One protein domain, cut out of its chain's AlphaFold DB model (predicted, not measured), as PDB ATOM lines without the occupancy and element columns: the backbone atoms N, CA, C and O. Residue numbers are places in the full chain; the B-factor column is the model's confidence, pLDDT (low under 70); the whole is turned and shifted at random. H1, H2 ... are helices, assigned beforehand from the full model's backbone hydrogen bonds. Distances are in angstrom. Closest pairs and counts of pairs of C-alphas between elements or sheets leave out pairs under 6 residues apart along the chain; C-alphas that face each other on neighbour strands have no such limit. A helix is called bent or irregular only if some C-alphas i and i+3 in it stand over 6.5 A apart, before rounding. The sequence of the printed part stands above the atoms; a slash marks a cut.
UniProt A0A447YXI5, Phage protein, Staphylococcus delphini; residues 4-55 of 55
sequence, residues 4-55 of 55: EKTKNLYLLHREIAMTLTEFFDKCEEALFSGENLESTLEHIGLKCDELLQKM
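This is residues 4 to 55 of the 55 residues of the protein "Phage protein" of Staphylococcus delphini (UniProt A0A447YXI5). Here you see a helical hairpin: one long helix, H1, runs the whole length of the model, and the shorter H2 folds back beside it, nearly antiparallel. The turn between them is at one end, and the first part of H1 extends past the far end of H2. The printed part has 52 residues with two named helices, H1 then H2, and no named strand; its class is all helix. It is loose, with a radius of gyration of the C-alphas of 13.3 A, and its outline is a rod of 44 by 17 by 6 A.

Find C-alpha 4 at (6.828, -0.897, 3.654), where H1 begins; H1 takes residues 4 to 33 and measures 43.4 A from first to last C-alpha. It ends at C-alpha 33, at (45.954, 9.552, -12.026). After residues 34 to 36, look for H2, residues 37 to 53, which is 24.7 A long and ends at C-alpha 53, at (16.498, -2.996, -13.718).

Compare the x values along H1 and H2 and you will find that the two helices run opposite ways. Their lines stand at a shallow tilt of 8 degrees. They touch, with 11 pairs of C-alphas within 8 A; the closest C-alphas are those of Ala 30 and Leu 37, 4.9 A apart. Their centres are 11.5 A apart, and together they form a helical hairpin. In H1 and H2 every O i to N i+4 pair is within hydrogen-bond range, and neither helix is bent.

The two C-alphas farthest apart are those of Glu 4 and Gly 34, at 44.5 A, while those of Glu 4 and Met 55 are 15.6 A apart. The printed part has no cut, and the link from H1 to H2 is tight. Met 55 is the chain's last residue. In the B-factor column you will find a mean pLDDT of the printed part of 81.9, with residues 34 to 35 and residue 55 under 70.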
ATOM      1  N   GLU A   4       5.867  -0.028   4.327       82.19
ATOM      2  CA  GLU A   4       6.828  -0.897   3.654       82.19
ATOM      3  C   GLU A   4       7.221  -0.405   2.253       82.19
ATOM      4  O   GLU A   4       8.403  -0.411   1.917       82.19
ATOM      5  N   LYS A   5       6.278   0.142   1.468       80.12
ATOM      6  CA  LYS A   5       6.603   0.784   0.181       80.12
ATOM      7  C   LYS A   5       7.509   1.998   0.370       80.12
ATOM      8  O   LYS A   5       8.460   2.167  -0.385       80.12
ATOM      9  N   THR A   6       7.248   2.819   1.386       83.06
ATOM     10  CA  THR A   6       8.080   3.994   1.689       83.06
ATOM     11  C   THR A   6       9.490   3.586   2.120       83.06
ATOM     12  O   THR A   6      10.466   4.190   1.682       83.06
ATOM     13  N   LYS A   7       9.611   2.528   2.935       85.25
ATOM     14  CA  LYS A   7      10.907   1.974   3.347       85.25
ATOM     15  C   LYS A   7      11.705   1.447   2.151       85.25
ATOM     16  O   LYS A   7      12.889   1.748   2.045       85.25
ATOM     17  N   ASN A   8      11.065   0.712   1.245       87.38
ATOM     18  CA  ASN A   8      11.732   0.170   0.058       87.38
ATOM     19  C   ASN A   8      12.203   1.280  -0.887       87.38
ATOM     20  O   ASN A   8      13.328   1.230  -1.371       87.38
ATOM     21  N   LEU A   9      11.389   2.322  -1.073       86.88
ATOM     22  CA  LEU A   9      11.768   3.481  -1.877       86.88
ATOM     23  C   LEU A   9      12.966   4.226  -1.264       86.88
ATOM     24  O   LEU A   9      13.898   4.592  -1.973       86.88
ATOM     25  N   TYR A  10      12.981   4.401   0.060       90.75
ATOM     26  CA  TYR A  10      14.122   4.992   0.764       90.75
ATOM     27  C   TYR A  10      15.407   4.172   0.583       90.75
ATOM     28  O   TYR A  10      16.463   4.744   0.318       90.75
ATOM     29  N   LEU A  11      15.327   2.843   0.709       89.69
ATOM     30  CA  LEU A  11      16.481   1.960   0.522       89.69
ATOM     31  C   LEU A  11      17.033   2.049  -0.904       89.69
ATOM     32  O   LEU A  11      18.242   2.190  -1.064       89.69
ATOM     33  N   LEU A  12      16.152   2.061  -1.907       86.44
ATOM     34  CA  LEU A  12      16.525   2.246  -3.308       86.44
ATOM     35  C   LEU A  12      17.223   3.597  -3.534       86.44
ATOM     36  O   LEU A  12      18.314   3.643  -4.094       86.44
ATOM     37  N   HIS A  13      16.646   4.699  -3.045       87.12
ATOM     38  CA  HIS A  13      17.270   6.021  -3.166       87.12
ATOM     39  C   HIS A  13      18.629   6.097  -2.468       87.12
ATOM     40  O   HIS A  13      19.545   6.739  -2.981       87.12
ATOM     41  N   ARG A  14      18.779   5.439  -1.314       90.31
ATOM     42  CA  ARG A  14      20.060   5.358  -0.607       90.31
ATOM     43  C   ARG A  14      21.107   4.594  -1.422       90.31
ATOM     44  O   ARG A  14      22.246   5.045  -1.482       90.31
ATOM     45  N   GLU A  15      20.736   3.476  -2.041       87.25
ATOM     46  CA  GLU A  15      21.633   2.671  -2.886       87.25
ATOM     47  C   GLU A  15      22.084   3.456  -4.130       87.25
ATOM     48  O   GLU A  15      23.277   3.489  -4.443       87.25
ATOM     49  N   ILE A  16      21.160   4.182  -4.770       85.19
ATOM     50  CA  ILE A  16      21.474   5.087  -5.886       85.19
ATOM     51  C   ILE A  16      22.437   6.193  -5.435       85.19
ATOM     52  O   ILE A  16      23.446   6.431  -6.093       85.19
ATOM     53  N   ALA A  17      22.160   6.851  -4.304       88.19
ATOM     54  CA  ALA A  17      23.008   7.928  -3.796       88.19
ATOM     55  C   ALA A  17      24.433   7.442  -3.488       88.19
ATOM     56  O   ALA A  17      25.391   8.105  -3.870       88.19
ATOM     57  N   MET A  18      24.576   6.268  -2.862       88.62
ATOM     58  CA  MET A  18      25.887   5.662  -2.607       88.62
ATOM     59  C   MET A  18      26.642   5.351  -3.905       88.62
ATOM     60  O   MET A  18      27.827   5.658  -4.001       88.62
ATOM     61  N   THR A  19      25.953   4.798  -4.906       85.06
ATOM     62  CA  THR A  19      26.554   4.471  -6.211       85.06
ATOM     63  C   THR A  19      27.043   5.730  -6.933       85.06
ATOM     64  O   THR A  19      28.124   5.732  -7.515       85.06
ATOM     65  N   LEU A  20      26.277   6.823  -6.864       84.00
ATOM     66  CA  LEU A  20      26.676   8.111  -7.435       84.00
ATOM     67  C   LEU A  20      27.868   8.731  -6.700       84.00
ATOM     68  O   LEU A  20      28.734   9.310  -7.345       84.00
ATOM     69  N   THR A  21      27.945   8.616  -5.374       89.19
ATOM     70  CA  THR A  21      29.129   9.075  -4.632       89.19
ATOM     71  C   THR A  21      30.373   8.298  -5.054       89.19
ATOM     72  O   THR A  21      31.371   8.912  -5.413       89.19
ATOM     73  N   GLU A  22      30.290   6.967  -5.127       85.56
ATOM     74  CA  GLU A  22      31.410   6.128  -5.572       85.56
ATOM     75  C   GLU A  22      31.828   6.432  -7.024       85.56
ATOM     76  O   GLU A  22      33.014   6.389  -7.353       85.56
ATOM     77  N   PHE A  23      30.869   6.786  -7.891       82.81
ATOM     78  CA  PHE A  23      31.148   7.272  -9.244       82.81
ATOM     79  C   PHE A  23      32.044   8.507  -9.236       82.81
ATOM     80  O   PHE A  23      33.050   8.540  -9.948       82.81
ATOM     81  N   PHE A  24      31.658   9.525  -8.462       83.75
ATOM     82  CA  PHE A  24      32.391  10.784  -8.413       83.75
ATOM     83  C   PHE A  24      33.799  10.580  -7.867       83.75
ATOM     84  O   PHE A  24      34.740  11.048  -8.503       83.75
ATOM     85  N   ASP A  25      33.945   9.805  -6.791       87.19
ATOM     86  CA  ASP A  25      35.249   9.514  -6.190       87.19
ATOM     87  C   ASP A  25      36.177   8.811  -7.198       87.19
ATOM     88  O   ASP A  25      37.304   9.247  -7.429       87.19
ATOM     89  N   LYS A  26      35.688   7.775  -7.898       82.12
ATOM     90  CA  LYS A  26      36.484   7.057  -8.910       82.12
ATOM     91  C   LYS A  26      36.806   7.909 -10.137       82.12
ATOM     92  O   LYS A  26      37.864   7.738 -10.742       82.12
ATOM     93  N   CYS A  27      35.903   8.802 -10.545       80.38
ATOM     94  CA  CYS A  27      36.172   9.729 -11.644       80.38
ATOM     95  C   CYS A  27      37.214  10.772 -11.241       80.38
ATOM     96  O   CYS A  27      38.081  11.094 -12.048       80.38
ATOM     97  N   GLU A  28      37.158  11.268 -10.007       84.56
ATOM     98  CA  GLU A  28      38.158  12.176  -9.452       84.56
ATOM     99  C   GLU A  28      39.534  11.491  -9.392       84.56
ATOM    100  O   GLU A  28      40.504  12.021  -9.938       84.56
ATOM    101  N   GLU A  29      39.616  10.265  -8.867       83.12
ATOM    102  CA  GLU A  29      40.848   9.463  -8.856       83.12
ATOM    103  C   GLU A  29      41.402   9.194 -10.266       83.12
ATOM    104  O   GLU A  29      42.609   9.315 -10.500       83.12
ATOM    105  N   ALA A  30      40.541   8.860 -11.229       78.12
ATOM    106  CA  ALA A  30      40.947   8.630 -12.614       78.12
ATOM    107  C   ALA A  30      41.422   9.919 -13.309       78.12
ATOM    108  O   ALA A  30      42.388   9.892 -14.072       78.12
ATOM    109  N   LEU A  31      40.788  11.062 -13.025       75.50
ATOM    110  CA  LEU A  31      41.218  12.367 -13.534       75.50
ATOM    111  C   LEU A  31      42.573  12.786 -12.951       75.50
ATOM    112  O   LEU A  31      43.391  13.353 -13.676       75.50
ATOM    113  N   PHE A  32      42.831  12.491 -11.674       78.94
ATOM    114  CA  PHE A  32      44.112  12.793 -11.031       78.94
ATOM    115  C   PHE A  32      45.241  11.841 -11.440       78.94
ATOM    116  O   PHE A  32      46.382  12.283 -11.572       78.94
ATOM    117  N   SER A  33      44.949  10.553 -11.636       79.31
ATOM    118  CA  SER A  33      45.954   9.552 -12.026       79.31
ATOM    119  C   SER A  33      46.217   9.504 -13.534       79.31
ATOM    120  O   SER A  33      47.290   9.072 -13.945       79.31
ATOM    121  N   GLY A  34      45.268   9.958 -14.363       67.88
ATOM    122  CA  GLY A  34      45.353   9.901 -15.828       67.88
ATOM    123  C   GLY A  34      45.195   8.492 -16.416       67.88
ATOM    124  O   GLY A  34      45.162   8.342 -17.636       67.88
ATOM    125  N   GLU A  35      45.061   7.469 -15.571       69.00
ATOM    126  CA  GLU A  35      44.871   6.070 -15.941       69.00
ATOM    127  C   GLU A  35      43.473   5.602 -15.498       69.00
ATOM    128  O   GLU A  35      42.880   6.130 -14.562       69.00
ATOM    129  N   ASN A  36      42.929   4.586 -16.170       70.50
ATOM    130  CA  ASN A  36      41.698   3.880 -15.780       70.50
ATOM    131  C   ASN A  36      40.356   4.627 -15.931       70.50
ATOM    132  O   ASN A  36      39.323   4.025 -15.638       70.50
ATOM    133  N   LEU A  37      40.312   5.858 -16.463       75.81
ATOM    134  CA  LEU A  37      39.049   6.597 -16.669       75.81
ATOM    135  C   LEU A  37      38.022   5.815 -17.502       75.81
ATOM    136  O   LEU A  37      36.852   5.757 -17.138       75.81
ATOM    137  N   GLU A  38      38.455   5.177 -18.589       81.44
ATOM    138  CA  GLU A  38      37.571   4.397 -19.464       81.44
ATOM    139  C   GLU A  38      36.970   3.185 -18.731       81.44
ATOM    140  O   GLU A  38      35.756   2.994 -18.748       81.44
ATOM    141  N   SER A  39      37.792   2.443 -17.977       81.75
ATOM    142  CA  SER A  39      37.330   1.311 -17.157       81.75
ATOM    143  C   SER A  39      36.392   1.737 -16.022       81.75
ATOM    144  O   SER A  39      35.438   1.031 -15.694       81.75
ATOM    145  N   THR A  40      36.626   2.921 -15.447       78.50
ATOM    146  CA  THR A  40      35.764   3.523 -14.429       78.50
ATOM    147  C   THR A  40      34.398   3.844 -15.031       78.50
ATOM    148  O   THR A  40      33.378   3.392 -14.511       78.50
ATOM    149  N   LEU A  41      34.361   4.550 -16.164       79.31
ATOM    150  CA  LEU A  41      33.115   4.886 -16.857       79.31
ATOM    151  C   LEU A  41      32.321   3.633 -17.265       79.31
ATOM    152  O   LEU A  41      31.101   3.609 -17.090       79.31
ATOM    153  N   GLU A  42      32.995   2.581 -17.737       85.31
ATOM    154  CA  GLU A  42      32.360   1.298 -18.072       85.31
ATOM    155  C   GLU A  42      31.747   0.613 -16.839       85.31
ATOM    156  O   GLU A  42      30.573   0.233 -16.857       85.31
ATOM    157  N   HIS A  43      32.501   0.511 -15.738       83.38
ATOM    158  CA  HIS A  43      32.013  -0.071 -14.484       83.38
ATOM    159  C   HIS A  43      30.751   0.634 -13.972       83.38
ATOM    160  O   HIS A  43      29.817  -0.007 -13.482       83.38
ATOM    161  N   ILE A  44      30.710   1.955 -14.109       78.25
ATOM    162  CA  ILE A  44      29.566   2.761 -13.696       78.25
ATOM    163  C   ILE A  44      28.374   2.532 -14.614       78.25
ATOM    164  O   ILE A  44      27.265   2.387 -14.107       78.25
ATOM    165  N   GLY A  45      28.580   2.488 -15.933       83.94
ATOM    166  CA  GLY A  45      27.510   2.184 -16.883       83.94
ATOM    167  C   GLY A  45      26.783   0.891 -16.507       83.94
ATOM    168  O   GLY A  45      25.564   0.894 -16.340       83.94
ATOM    169  N   LEU A  46      27.545  -0.170 -16.220       86.06
ATOM    170  CA  LEU A  46      26.999  -1.451 -15.758       86.06
ATOM    171  C   LEU A  46      26.206  -1.321 -14.446       86.06
ATOM    172  O   LEU A  46      25.131  -1.904 -14.311       86.06
ATOM    173  N   LYS A  47      26.700  -0.539 -13.476       80.06
ATOM    174  CA  LYS A  47      26.005  -0.324 -12.194       80.06
ATOM    175  C   LYS A  47      24.724   0.494 -12.339       80.06
ATOM    176  O   LYS A  47      23.737   0.201 -11.664       80.06
ATOM    177  N   CYS A  48      24.710   1.478 -13.231       79.06
ATOM    178  CA  CYS A  48      23.507   2.228 -13.579       79.06
ATOM    179  C   CYS A  48      22.449   1.321 -14.222       79.06
ATOM    180  O   CYS A  48      21.284   1.390 -13.834       79.06
ATOM    181  N   ASP A  49      22.847   0.428 -15.131       84.56
ATOM    182  CA  ASP A  49      21.930  -0.533 -15.755       84.56
ATOM    183  C   ASP A  49      21.347  -1.521 -14.731       84.56
ATOM    184  O   ASP A  49      20.137  -1.765 -14.722       84.56
ATOM    185  N   GLU A  50      22.172  -2.041 -13.812       83.44
ATOM    186  CA  GLU A  50      21.709  -2.881 -12.694       83.44
ATOM    187  C   GLU A  50      20.678  -2.155 -11.812       83.44
ATOM    188  O   GLU A  50      19.709  -2.764 -11.354       83.44
ATOM    189  N   LEU A  51      20.877  -0.857 -11.558       76.38
ATOM    190  CA  LEU A  51      19.949  -0.041 -10.773       76.38
ATOM    191  C   LEU A  51      18.638   0.207 -11.522       76.38
ATOM    192  O   LEU A  51      17.573   0.066 -10.923       76.38
ATOM    193  N   LEU A  52      18.698   0.520 -12.818       77.94
ATOM    194  CA  LEU A  52      17.509   0.725 -13.650       77.94
ATOM    195  C   LEU A  52      16.641  -0.535 -13.735       77.94
ATOM    196  O   LEU A  52      15.419  -0.424 -13.743       77.94
ATOM    197  N   GLN A  53      17.241  -1.729 -13.741       79.56
ATOM    198  CA  GLN A  53      16.498  -2.996 -13.718       79.56
ATOM    199  C   GLN A  53      15.775  -3.273 -12.388       79.56
ATOM    200  O   GLN A  53      14.858  -4.095 -12.354       79.56
ATOM    201  N   LYS A  54      16.193  -2.630 -11.289       73.69
ATOM    202  CA  LYS A  54      15.571  -2.767  -9.958       73.69
ATOM    203  C   LYS A  54      14.417  -1.779  -9.722       73.69
ATOM    204  O   LYS A  54      13.739  -1.907  -8.699       73.69
ATOM    205  N   MET A  55      14.237  -0.791 -10.602       66.38
ATOM    206  CA  MET A  55      13.176   0.227 -10.542       66.38
ATOM    207  C   MET A  55      11.876  -0.262 -11.179       66.38
ATOM    208  O   MET A  55      10.808   0.082 -10.621       66.38
TER     209      MET A  55